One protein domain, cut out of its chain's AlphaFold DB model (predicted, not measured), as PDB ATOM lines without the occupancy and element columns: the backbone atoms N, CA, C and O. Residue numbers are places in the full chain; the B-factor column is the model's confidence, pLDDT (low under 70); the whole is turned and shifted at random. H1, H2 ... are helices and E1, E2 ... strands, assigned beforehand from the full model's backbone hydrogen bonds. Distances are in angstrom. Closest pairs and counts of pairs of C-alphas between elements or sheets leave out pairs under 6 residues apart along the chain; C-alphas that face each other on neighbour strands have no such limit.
ATOM      1  N   THR A 320     -56.881   9.059 -37.508       72.70
ATOM      2  CA  THR A 320     -56.090  10.178 -38.027       72.70
ATOM      3  C   THR A 320     -56.826  11.513 -38.005       72.70
ATOM      4  O   THR A 320     -56.178  12.560 -38.066       72.70
ATOM      5  N   SER A 321     -58.159  11.477 -37.934       72.78
ATOM      6  CA  SER A 321     -59.058  12.628 -38.052       72.78
ATOM      7  C   SER A 321     -59.185  13.446 -36.773       72.78
ATOM      8  O   SER A 321     -59.477  14.638 -36.851       72.78
ATOM      9  N   THR A 322     -58.987  12.830 -35.609       79.68
ATOM     10  CA  THR A 322     -59.227  13.496 -34.334       79.68
ATOM     11  C   THR A 322     -58.149  14.552 -34.049       79.68
ATOM     12  O   THR A 322     -56.941  14.290 -34.128       79.68
ATOM     13  N   ASN A 323     -58.609  15.769 -33.731       83.32
ATOM     14  CA  ASN A 323     -57.761  16.939 -33.531       83.32
ATOM     15  C   ASN A 323     -57.291  17.062 -32.073       83.32
ATOM     16  O   ASN A 323     -58.086  17.371 -31.189       83.32
ATOM     17  N   PHE A 324     -55.990  16.892 -31.848       88.57
ATOM     18  CA  PHE A 324     -55.343  17.009 -30.537       88.57
ATOM     19  C   PHE A 324     -54.832  18.429 -30.246       88.57
ATOM     20  O   PHE A 324     -54.180  18.663 -29.234       88.57
ATOM     21  N   SER A 325     -55.099  19.416 -31.104       86.65
ATOM     22  CA  SER A 325     -54.762  20.807 -30.807       86.65
ATOM     23  C   SER A 325     -55.656  21.338 -29.694       86.65
ATOM     24  O   SER A 325     -56.867  21.505 -29.869       86.65
ATOM     25  N   ARG A 326     -55.030  21.594 -28.549       88.14
ATOM     26  CA  ARG A 326     -55.658  22.050 -27.313       88.14
ATOM     27  C   ARG A 326     -54.805  23.133 -26.657       88.14
ATOM     28  O   ARG A 326     -53.615  23.254 -26.973       88.14
ATOM     29  N   ASN A 327     -55.428  23.935 -25.799       87.72
ATOM     30  CA  ASN A 327     -54.727  24.960 -25.026       87.72
ATOM     31  C   ASN A 327     -53.901  24.304 -23.897       87.72
ATOM     32  O   ASN A 327     -53.958  23.088 -23.697       87.72
ATOM     33  N   SER A 328     -53.094  25.086 -23.175       86.73
ATOM     34  CA  SER A 328     -52.265  24.540 -22.086       86.73
ATOM     35  C   SER A 328     -53.095  23.916 -20.966       86.73
ATOM     36  O   SER A 328     -52.736  22.851 -20.480       86.73
ATOM     37  N   PHE A 329     -54.223  24.534 -20.614       88.96
ATOM     38  CA  PHE A 329     -55.103  24.069 -19.544       88.96
ATOM     39  C   PHE A 329     -55.684  22.677 -19.834       88.96
ATOM     40  O   PHE A 329     -55.648  21.802 -18.977       88.96
ATOM     41  N   ASP A 330     -56.142  22.428 -21.058       89.85
ATOM     42  CA  ASP A 330     -56.642  21.120 -21.489       89.85
ATOM     43  C   ASP A 330     -55.538  20.049 -21.432       89.85
ATOM     44  O   ASP A 330     -55.778  18.916 -21.026       89.85
ATOM     45  N   TYR A 331     -54.307  20.382 -21.835       89.50
ATOM     46  CA  TYR A 331     -53.178  19.450 -21.737       89.50
ATOM     47  C   TYR A 331     -52.758  19.180 -20.289       89.50
ATOM     48  O   TYR A 331     -52.304  18.078 -19.982       89.50
ATOM     49  N   GLU A 332     -52.909  20.161 -19.406       88.20
ATOM     50  CA  GLU A 332     -52.669  20.012 -17.972       88.20
ATOM     51  C   GLU A 332     -53.708  19.089 -17.322       88.20
ATOM     52  O   GLU A 332     -53.325  18.122 -16.663       88.20
ATOM     53  N   GLN A 333     -54.998  19.336 -17.575       84.92
ATOM     54  CA  GLN A 333     -56.125  18.585 -17.002       84.92
ATOM     55  C   GLN A 333     -56.342  17.207 -17.640       84.92
ATOM     56  O   GLN A 333     -56.801  16.285 -16.977       84.92
ATOM     57  N   GLY A 334     -56.024  17.064 -18.926       88.77
ATOM     58  CA  GLY A 334     -56.421  15.909 -19.723       88.77
ATOM     59  C   GLY A 334     -57.704  16.159 -20.511       88.77
ATOM     60  O   GLY A 334     -58.491  17.059 -20.220       88.77
ATOM     61  N   PHE A 335     -57.901  15.368 -21.560       88.32
ATOM     62  CA  PHE A 335     -59.081  15.447 -22.413       88.32
ATOM     63  C   PHE A 335     -59.383  14.106 -23.085       88.32
ATOM     64  O   PHE A 335     -58.483  13.391 -23.527       88.32
ATOM     65  N   ASN A 336     -60.677  13.833 -23.249       86.05
ATOM     66  CA  ASN A 336     -61.208  12.719 -24.029       86.05
ATOM     67  C   ASN A 336     -61.924  13.292 -25.254       86.05
ATOM     68  O   ASN A 336     -62.817  14.126 -25.119       86.05
ATOM     69  N   LEU A 337     -61.498  12.901 -26.452       83.95
ATOM     70  CA  LEU A 337     -62.055  13.402 -27.715       83.95
ATOM     71  C   LEU A 337     -63.110  12.459 -28.272       83.95
ATOM     72  O   LEU A 337     -64.124  12.891 -28.810       83.95
ATOM     73  N   ASP A 338     -62.831  11.176 -28.120       79.65
ATOM     74  CA  ASP A 338     -63.730  10.063 -28.329       79.65
ATOM     75  C   ASP A 338     -63.188   8.879 -27.509       79.65
ATOM     76  O   ASP A 338     -62.138   8.987 -26.867       79.65
ATOM     77  N   GLU A 339     -63.898   7.756 -27.538       66.80
ATOM     78  CA  GLU A 339     -63.564   6.549 -26.769       66.80
ATOM     79  C   GLU A 339     -62.130   6.043 -27.056       66.80
ATOM     80  O   GLU A 339     -61.464   5.466 -26.198       66.80
ATOM     81  N   ASN A 340     -61.618   6.344 -28.252       76.65
ATOM     82  CA  ASN A 340     -60.367   5.852 -28.805       76.65
ATOM     83  C   ASN A 340     -59.269   6.926 -28.896       76.65
ATOM     84  O   ASN A 340     -58.187   6.661 -29.431       76.65
ATOM     85  N   ASN A 341     -59.534   8.153 -28.446       84.41
ATOM     86  CA  ASN A 341     -58.617   9.276 -28.595       84.41
ATOM     87  C   ASN A 341     -58.626  10.150 -27.345       84.41
ATOM     88  O   ASN A 341     -59.522  10.974 -27.155       84.41
ATOM     89  N   PHE A 342     -57.593  10.008 -26.520       88.10
ATOM     90  CA  PHE A 342     -57.506  10.717 -25.250       88.10
ATOM     91  C   PHE A 342     -56.073  11.051 -24.835       88.10
ATOM     92  O   PHE A 342     -55.088  10.507 -25.346       88.10
ATOM     93  N   TRP A 343     -55.992  11.957 -23.868       89.97
ATOM     94  CA  TRP A 343     -54.803  12.335 -23.124       89.97
ATOM     95  C   TRP A 343     -55.177  12.431 -21.644       89.97
ATOM     96  O   TRP A 343     -56.100  13.167 -21.305       89.97
ATOM     97  N   ILE A 344     -54.468  11.721 -20.760       88.65
ATOM     98  CA  ILE A 344     -54.847  11.659 -19.333       88.65
ATOM     99  C   ILE A 344     -54.538  12.936 -18.536       88.65
ATOM    100  O   ILE A 344     -54.927  13.030 -17.377       88.65
ATOM    101  N   GLY A 345     -53.829  13.901 -19.130       88.61
ATOM    102  CA  GLY A 345     -53.417  15.133 -18.453       88.61
ATOM    103  C   GLY A 345     -51.995  15.075 -17.904       88.61
ATOM    104  O   GLY A 345     -51.502  14.021 -17.509       88.61
ATOM    105  N   LEU A 346     -51.314  16.222 -17.890       87.96
ATOM    106  CA  LEU A 346     -49.971  16.328 -17.314       87.96
ATOM    107  C   LEU A 346     -49.983  16.148 -15.798       87.96
ATOM    108  O   LEU A 346     -49.048  15.545 -15.292       87.96
ATOM    109  N   PHE A 347     -51.023  16.605 -15.090       84.98
ATOM    110  CA  PHE A 347     -51.109  16.410 -13.638       84.98
ATOM    111  C   PHE A 347     -51.163  14.924 -13.279       84.98
ATOM    112  O   PHE A 347     -50.344  14.452 -12.500       84.98
ATOM    113  N   THR A 348     -52.020  14.159 -13.958       85.58
ATOM    114  CA  THR A 348     -52.102  12.704 -13.783       85.58
ATOM    115  C   THR A 348     -50.785  12.008 -14.135       85.58
ATOM    116  O   THR A 348     -50.356  11.082 -13.451       85.58
ATOM    117  N   VAL A 349     -50.108  12.445 -15.206       86.84
ATOM    118  CA  VAL A 349     -48.786  11.903 -15.559       86.84
ATOM    119  C   VAL A 349     -47.754  12.222 -14.479       86.84
ATOM    120  O   VAL A 349     -46.974  11.339 -14.133       86.84
ATOM    121  N   ASP A 350     -47.751  13.444 -13.943       84.05
ATOM    122  CA  ASP A 350     -46.858  13.869 -12.866       84.05
ATOM    123  C   ASP A 350     -47.097  13.061 -11.581       84.05
ATOM    124  O   ASP A 350     -46.132  12.733 -10.891       84.05
ATOM    125  N   ASP A 351     -48.336  12.669 -11.282       82.43
ATOM    126  CA  ASP A 351     -48.665  11.800 -10.142       82.43
ATOM    127  C   ASP A 351     -48.098  10.379 -10.326       82.43
ATOM    128  O   ASP A 351     -47.577   9.781  -9.382       82.43
ATOM    129  N   LEU A 352     -48.087   9.876 -11.566       83.34
ATOM    130  CA  LEU A 352     -47.590   8.539 -11.924       83.34
ATOM    131  C   LEU A 352     -46.058   8.436 -12.034       83.34
ATOM    132  O   LEU A 352     -45.518   7.330 -12.090       83.34
ATOM    133  N   ILE A 353     -45.329   9.555 -12.097       81.72
ATOM    134  CA  ILE A 353     -43.869   9.553 -12.280       81.72
ATOM    135  C   ILE A 353     -43.131  10.172 -11.092       81.72
ATOM    136  O   ILE A 353     -43.570  11.126 -10.456       81.72
ATOM    137  N   GLU A 354     -41.935   9.663 -10.809       69.19
ATOM    138  CA  GLU A 354     -41.063  10.230  -9.772       69.19
ATOM    139  C   GLU A 354     -40.241  11.423 -10.296       69.19
ATOM    140  O   GLU A 354     -39.842  12.316  -9.550       69.19
ATOM    141  N   SER A 355     -39.974  11.450 -11.604       65.10
ATOM    142  CA  SER A 355     -39.077  12.420 -12.226       65.10
ATOM    143  C   SER A 355     -39.808  13.639 -12.771       65.10
ATOM    144  O   SER A 355     -40.807  13.506 -13.468       65.10
ATOM    145  N   ARG A 356     -39.214  14.819 -12.589       59.41
ATOM    146  CA  ARG A 356     -39.682  16.052 -13.226       59.41
ATOM    147  C   ARG A 356     -39.614  15.941 -14.752       59.41
ATOM    148  O   ARG A 356     -38.550  15.662 -15.310       59.41
ATOM    149  N   MET A 357     -40.721  16.229 -15.429       63.88
ATOM    150  CA  MET A 357     -40.748  16.274 -16.889       63.88
ATOM    151  C   MET A 357     -40.016  17.504 -17.440       63.88
ATOM    152  O   MET A 357     -39.854  18.531 -16.777       63.88
ATOM    153  N   SER A 358     -39.587  17.412 -18.703       69.38
ATOM    154  CA  SER A 358     -39.184  18.602 -19.462       69.38
ATOM    155  C   SER A 358     -40.353  19.598 -19.567       69.38
ATOM    156  O   SER A 358     -41.500  19.204 -19.364       69.38
ATOM    157  N   PRO A 359     -40.115  20.876 -19.915       73.76
ATOM    158  CA  PRO A 359     -41.209  21.800 -20.194       73.76
ATOM    159  C   PRO A 359     -42.112  21.255 -21.305       73.76
ATOM    160  O   PRO A 359     -41.625  20.912 -22.386       73.76
ATOM    161  N   PHE A 360     -43.411  21.163 -21.025       82.70
ATOM    162  CA  PHE A 360     -44.435  20.866 -22.019       82.70
ATOM    163  C   PHE A 360     -44.933  22.184 -22.601       82.70
ATOM    164  O   PHE A 360     -45.292  23.087 -21.848       82.70
ATOM    165  N   LEU A 361     -44.919  22.314 -23.926       81.81
ATOM    166  CA  LEU A 361     -45.352  23.532 -24.600       81.81
ATOM    167  C   LEU A 361     -46.437  23.222 -25.623       81.81
ATOM    168  O   LEU A 361     -46.327  22.261 -26.390       81.81
ATOM    169  N   THR A 362     -47.461  24.069 -25.665       84.52
ATOM    170  CA  THR A 362     -48.522  23.995 -26.674       84.52
ATOM    171  C   THR A 362     -48.205  24.854 -27.891       84.52
ATOM    172  O   THR A 362     -47.249  25.638 -27.941       84.52
ATOM    173  N   THR A 363     -49.040  24.715 -28.911       79.53
ATOM    174  CA  THR A 363     -48.960  25.530 -30.125       79.53
ATOM    175  C   THR A 363     -49.159  27.010 -29.840       79.53
ATOM    176  O   THR A 363     -48.476  27.822 -30.452       79.53
ATOM    177  N   GLU A 364     -50.007  27.365 -28.874       79.64
ATOM    178  CA  GLU A 364     -50.223  28.763 -28.471       79.64
ATOM    179  C   GLU A 364     -48.933  29.421 -27.961       79.64
ATOM    180  O   GLU A 364     -48.722  30.615 -28.149       79.64
ATOM    181  N   GLN A 365     -48.035  28.633 -27.364       80.83
ATOM    182  CA  GLN A 365     -46.764  29.115 -26.823       80.83
ATOM    183  C   GLN A 365     -45.620  29.066 -27.844       80.83
ATOM    184  O   GLN A 365     -44.665  29.835 -27.747       80.83
ATOM    185  N   THR A 366     -45.678  28.147 -28.808       79.33
ATOM    186  CA  THR A 366     -44.553  27.857 -29.717       79.33
ATOM    187  C   THR A 366     -44.758  28.340 -31.147       79.33
ATOM    188  O   THR A 366     -43.779  28.466 -31.881       79.33
ATOM    189  N   ASN A 367     -46.004  28.594 -31.563       79.39
ATOM    190  CA  ASN A 367     -46.396  28.841 -32.954       79.39
ATOM    191  C   ASN A 367     -45.907  27.753 -33.934       79.39
ATOM    192  O   ASN A 367     -45.626  28.027 -35.104       79.39
ATOM    193  N   CYS A 368     -45.784  26.501 -33.475       76.80
ATOM    194  CA  CYS A 368     -45.398  25.395 -34.344       76.80
ATOM    195  C   CYS A 368     -46.525  25.035 -35.320       76.80
ATOM    196  O   CYS A 368     -47.649  24.753 -34.915       76.80
ATOM    197  N   LYS A 369     -46.199  24.962 -36.618       72.37
ATOM    198  CA  LYS A 369     -47.158  24.646 -37.694       72.37
ATOM    199  C   LYS A 369     -47.933  23.338 -37.493       72.37
ATOM    200  O   LYS A 369     -49.055  23.227 -37.967       72.37
ATOM    201  N   SER A 370     -47.335  22.349 -36.828       71.44
ATOM    202  CA  SER A 370     -47.944  21.031 -36.603       71.44
ATOM    203  C   SER A 370     -49.160  21.061 -35.676       71.44
ATOM    204  O   SER A 370     -49.901  20.078 -35.618       71.44
ATOM    205  N   GLY A 371     -49.345  22.146 -34.918       80.15
ATOM    206  CA  GLY A 371     -50.372  22.213 -33.889       80.15
ATOM    207  C   GLY A 371     -50.125  21.229 -32.728       80.15
ATOM    208  O   GLY A 371     -49.138  20.482 -32.734       80.15
ATOM    209  N   GLY A 372     -51.033  21.192 -31.745       84.54
ATOM    210  CA  GLY A 372     -50.922  20.293 -30.587       84.54
ATOM    211  C   GLY A 372     -50.043  20.800 -29.438       84.54
ATOM    212  O   GLY A 372     -49.847  22.009 -29.277       84.54
ATOM    213  N   GLY A 373     -49.524  19.868 -28.640       85.55
ATOM    214  CA  GLY A 373     -48.626  20.133 -27.517       85.55
ATOM    215  C   GLY A 373     -47.617  19.007 -27.323       85.55
ATOM    216  O   GLY A 373     -47.912  17.850 -27.603       85.55
ATOM    217  N   TRP A 374     -46.392  19.333 -26.912       85.73
ATOM    218  CA  TRP A 374     -45.340  18.333 -26.715       85.73
ATOM    219  C   TRP A 374     -44.213  18.859 -25.820       85.73
ATOM    220  O   TRP A 374     -44.063  20.068 -25.629       85.73
ATOM    221  N   TRP A 375     -43.366  17.960 -25.313       81.95
ATOM    222  CA  TRP A 375     -42.126  18.309 -24.607       81.95
ATOM    223  C   TRP A 375     -41.059  18.832 -25.580       81.95
ATOM    224  O   TRP A 375     -40.058  18.165 -25.859       81.95
ATOM    225  N   VAL A 376     -41.291  20.017 -26.152       71.19
ATOM    226  CA  VAL A 376     -40.417  20.630 -27.158       71.19
ATOM    227  C   VAL A 376     -39.560  21.762 -26.605       71.19
ATOM    228  O   VAL A 376     -39.989  22.600 -25.825       71.19
ATOM    229  N   LYS A 377     -38.331  21.833 -27.110       67.79
ATOM    230  CA  LYS A 377     -37.463  23.013 -27.118       67.79
ATOM    231  C   LYS A 377     -37.546  23.768 -28.450       67.79
ATOM    232  O   LYS A 377     -37.214  24.949 -28.489       67.79
ATOM    233  N   ARG A 378     -37.896  23.086 -29.555       70.04
ATOM    234  CA  ARG A 378     -37.998  23.633 -30.930       70.04
ATOM    235  C   ARG A 378     -39.035  22.852 -31.750       70.04
ATOM    236  O   ARG A 378     -39.133  21.642 -31.583       70.04
ATOM    237  N   CYS A 379     -39.696  23.499 -32.715       72.53
ATOM    238  CA  CYS A 379     -40.736  22.881 -33.560       72.53
ATOM    239  C   CYS A 379     -40.290  21.675 -34.403       72.53
ATOM    240  O   CYS A 379     -41.125  20.914 -34.872       72.53
ATOM    241  N   ASN A 380     -38.983  21.478 -34.597       69.38
ATOM    242  CA  ASN A 380     -38.458  20.353 -35.376       69.38
ATOM    243  C   ASN A 380     -38.386  19.043 -34.570       69.38
ATOM    244  O   ASN A 380     -37.962  18.018 -35.103       69.38
ATOM    245  N   GLN A 381     -38.731  19.065 -33.280       69.03
ATOM    246  CA  GLN A 381     -38.803  17.852 -32.474       69.03
ATOM    247  C   GLN A 381     -40.090  17.088 -32.776       69.03
ATOM    248  O   GLN A 381     -41.181  17.650 -32.789       69.03
ATOM    249  N   LYS A 382     -39.939  15.786 -33.021       69.15
ATOM    250  CA  LYS A 382     -41.054  14.892 -33.326       69.15
ATOM    251  C   LYS A 382     -41.868  14.641 -32.058       69.15
ATOM    252  O   LYS A 382     -41.300  14.255 -31.036       69.15
ATOM    253  N   GLY A 383     -43.176  14.839 -32.154       76.38
ATOM    254  CA  GLY A 383     -44.141  14.519 -31.109       76.38
ATOM    255  C   GLY A 383     -45.357  13.803 -31.679       76.38
ATOM    256  O   GLY A 383     -45.585  13.835 -32.887       76.38
ATOM    257  N   VAL A 384     -46.112  13.133 -30.810       80.94
ATOM    258  CA  VAL A 384     -47.294  12.342 -31.208       80.94
ATOM    259  C   VAL A 384     -48.624  13.017 -30.844       80.94
ATOM    260  O   VAL A 384     -49.674  12.663 -31.378       80.94
ATOM    261  N   LEU A 385     -48.582  14.047 -29.999       82.63
ATOM    262  CA  LEU A 385     -49.715  14.904 -29.625       82.63
ATOM    263  C   LEU A 385     -49.832  16.133 -30.555       82.63
ATOM    264  O   LEU A 385     -50.105  17.244 -30.117       82.63
ATOM    265  N   THR A 386     -49.577  15.969 -31.854       79.05
ATOM    266  CA  THR A 386     -49.757  17.025 -32.871       79.05
ATOM    267  C   THR A 386     -51.229  17.204 -33.243       79.05
ATOM    268  O   THR A 386     -52.020  16.287 -33.037       79.05
ATOM    269  N   ALA A 387     -51.624  18.339 -33.835       74.82
ATOM    270  CA  ALA A 387     -53.038  18.625 -34.111       74.82
ATOM    271  C   ALA A 387     -53.726  17.495 -34.884       74.82
ATOM    272  O   ALA A 387     -54.662  16.886 -34.382       74.82
ATOM    273  N   THR A 388     -53.214  17.135 -36.057       74.97
ATOM    274  CA  THR A 388     -53.763  16.050 -36.880       74.97
ATOM    275  C   THR A 388     -52.713  14.980 -37.160       74.97
ATOM    276  O   THR A 388     -51.510  15.257 -37.183       74.97
ATOM    277  N   ASN A 389     -53.168  13.746 -37.373       75.23
ATOM    278  CA  ASN A 389     -52.338  12.670 -37.918       75.23
ATOM    279  C   ASN A 389     -52.637  12.414 -39.417       75.23
ATOM    280  O   ASN A 389     -52.104  11.500 -40.055       75.23
ATOM    281  N   GLN A 390     -53.477  13.248 -40.031       75.04
ATOM    282  CA  GLN A 390     -53.585  13.322 -41.483       75.04
ATOM    283  C   GLN A 390     -52.387  14.081 -42.053       75.04
ATOM    284  O   GLN A 390     -52.022  15.150 -41.566       75.04
ATOM    285  N   ALA A 391     -51.778  13.521 -43.096       74.84
ATOM    286  CA  ALA A 391     -50.766  14.236 -43.858       74.84
ATOM    287  C   ALA A 391     -51.429  15.408 -44.602       74.84
ATOM    288  O   ALA A 391     -52.457  15.222 -45.256       74.84
ATOM    289  N   GLN A 392     -50.859  16.606 -44.488       70.98
ATOM    290  CA  GLN A 392     -51.376  17.834 -45.094       70.98
ATOM    291  C   GLN A 392     -50.205  18.692 -45.587       70.98
ATOM    292  O   GLN A 392     -49.367  19.097 -44.789       70.98
ATOM    293  N   ALA A 393     -50.162  18.993 -46.890       74.17
ATOM    294  CA  ALA A 393     -49.124  19.821 -47.517       74.17
ATOM    295  C   ALA A 393     -47.681  19.405 -47.136       74.17
ATOM    296  O   ALA A 393     -47.236  18.327 -47.524       74.17
ATOM    297  N   ASP A 394     -46.952  20.252 -46.401       72.63
ATOM    298  CA  ASP A 394     -45.579  20.037 -45.921       72.63
ATOM    299  C   ASP A 394     -45.496  19.212 -44.620       72.63
ATOM    300  O   ASP A 394     -44.400  18.881 -44.166       72.63
ATOM    301  N   TYR A 395     -46.633  18.847 -44.026       72.88
ATOM    302  CA  TYR A 395     -46.714  18.064 -42.799       72.88
ATOM    303  C   TYR A 395     -47.044  16.586 -43.098       72.88
ATOM    304  O   TYR A 395     -48.159  16.272 -43.524       72.88
ATOM    305  N   PRO A 396     -46.117  15.638 -42.848       73.08
ATOM    306  CA  PRO A 396     -46.291  14.225 -43.202       73.08
ATOM    307  C   PRO A 396     -47.232  13.444 -42.262       73.08
ATOM    308  O   PRO A 396     -47.396  12.235 -42.428       73.08
ATOM    309  N   GLY A 397     -47.841  14.101 -41.270       76.53
ATOM    310  CA  GLY A 397     -48.487  13.430 -40.143       76.53
ATOM    311  C   GLY A 397     -47.482  13.040 -39.057       76.53
ATOM    312  O   GLY A 397     -46.325  13.478 -39.059       76.53
ATOM    313  N   ILE A 398     -47.916  12.197 -38.122       78.69
ATOM    314  CA  ILE A 398     -47.032  11.665 -37.086       78.69
ATOM    315  C   ILE A 398     -46.061  10.687 -37.741       78.69
ATOM    316  O   ILE A 398     -46.475   9.747 -38.422       78.69
ATOM    317  N   THR A 399     -44.762  10.889 -37.516       75.47
ATOM    318  CA  THR A 399     -43.731   9.969 -37.999       75.47
ATOM    319  C   THR A 399     -42.829   9.491 -36.872       75.47
ATOM    320  O   THR A 399     -42.385  10.281 -36.037       75.47
ATOM    321  N   TRP A 400     -42.493   8.205 -36.890       72.70
ATOM    322  CA  TRP A 400     -41.535   7.593 -35.975       72.70
ATOM    323  C   TRP A 400     -40.535   6.759 -36.767       72.70
ATOM    324  O   TRP A 400     -40.916   5.978 -37.634       72.70
ATOM    325  N   SER A 401     -39.242   7.002 -36.547       75.01
ATOM    326  CA  SER A 401     -38.151   6.366 -37.308       75.01
ATOM    327  C   SER A 401     -38.310   6.415 -38.840       75.01
ATOM    328  O   SER A 401     -37.876   5.515 -39.542       75.01
ATOM    329  N   GLY A 402     -38.936   7.473 -39.369       73.49
ATOM    330  CA  GLY A 402     -39.141   7.665 -40.814       73.49
ATOM    331  C   GLY A 402     -40.450   7.086 -41.363       73.49
ATOM    332  O   GLY A 402     -40.813   7.406 -42.489       73.49
ATOM    333  N   HIS A 403     -41.199   6.326 -40.564       77.22
ATOM    334  CA  HIS A 403     -42.491   5.765 -40.955       77.22
ATOM    335  C   HIS A 403     -43.643   6.620 -40.437       77.22
ATOM    336  O   HIS A 403     -43.594   7.109 -39.308       77.22
ATOM    337  N   ARG A 404     -44.684   6.798 -41.257       80.15
ATOM    338  CA  ARG A 404     -45.935   7.437 -40.836       80.15
ATOM    339  C   ARG A 404     -46.728   6.470 -39.963       80.15
ATOM    340  O   ARG A 404     -46.887   5.310 -40.331       80.15
ATOM    341  N   LEU A 405     -47.231   6.959 -38.838       80.46
ATOM    342  CA  LEU A 405     -48.066   6.179 -37.929       80.46
ATOM    343  C   LEU A 405     -49.541   6.428 -38.253       80.46
ATOM    344  O   LEU A 405     -49.939   7.577 -38.420       80.46
ATOM    345  N   SER A 406     -50.359   5.381 -38.351       78.28
ATOM    346  CA  SER A 406     -51.827   5.505 -38.410       78.28
ATOM    347  C   SER A 406     -52.434   5.620 -37.015       78.28
ATOM    348  O   SER A 406     -53.402   6.353 -36.828       78.28
ATOM    349  N   GLU A 407     -51.811   4.939 -36.054       83.05
ATOM    350  CA  GLU A 407     -52.266   4.787 -34.681       83.05
ATOM    351  C   GLU A 407     -51.073   4.908 -33.728       83.05
ATOM    352  O   GLU A 407     -49.947   4.532 -34.071       83.05
TER     353      GLU A 407
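Overview. This is residues 320 to 407 of the 425 residues of the protein "Fibrinogen C-terminal domain-containing protein" of Dracunculus medinensis (UniProt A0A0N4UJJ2). Little regular structure shows here: helices H1 and H2 meet in one half, the small hairpin E1 and E2 lies at one side, and residues 367 to 407 loop through the middle to the far end. Residues 351 to 356 stick out. The 88 printed residues hold H1, E1, E2, H2, H3 in order, class mixed, with 24 residues in named elements; the whole is compact, with a radius of gyration of the C-alphas of 12.9 A and spans of 37 by 31 by 25 A.

Arrangement. Look first at E1, residues 335 to 338, and E2, residues 341 to 343, an antiparallel hairpin; N 335 and O 343, 2.9 A apart, are within hydrogen-bond range. H1, residues 328 to 333, and H2, residues 346 to 352, touch, their closest C-alphas those of Glu 332 and Leu 346, 4.6 A; they run the same way at 37 degrees, only just a steep tilt. H3, residues 363 to 366, is apart from H2. In H1 and H2 every O i to N i+4 pair is within hydrogen-bond range; H3 is too short for one.

Along the chain. Find C-alpha 328 at (-52.265, 24.540, -22.086), where H1 begins its 8.7 A; E1 runs 9.3 A, E2 7.3 A, H2 9.8 A, and H3 5.0 A to C-alpha 366 at (-44.553, 27.857, -29.717).

Size, cuts and confidence. The printed part has no cut, and no link is long. pLDDT is under 70 at residues 339, 354 to 358, 377 and 380 to 382.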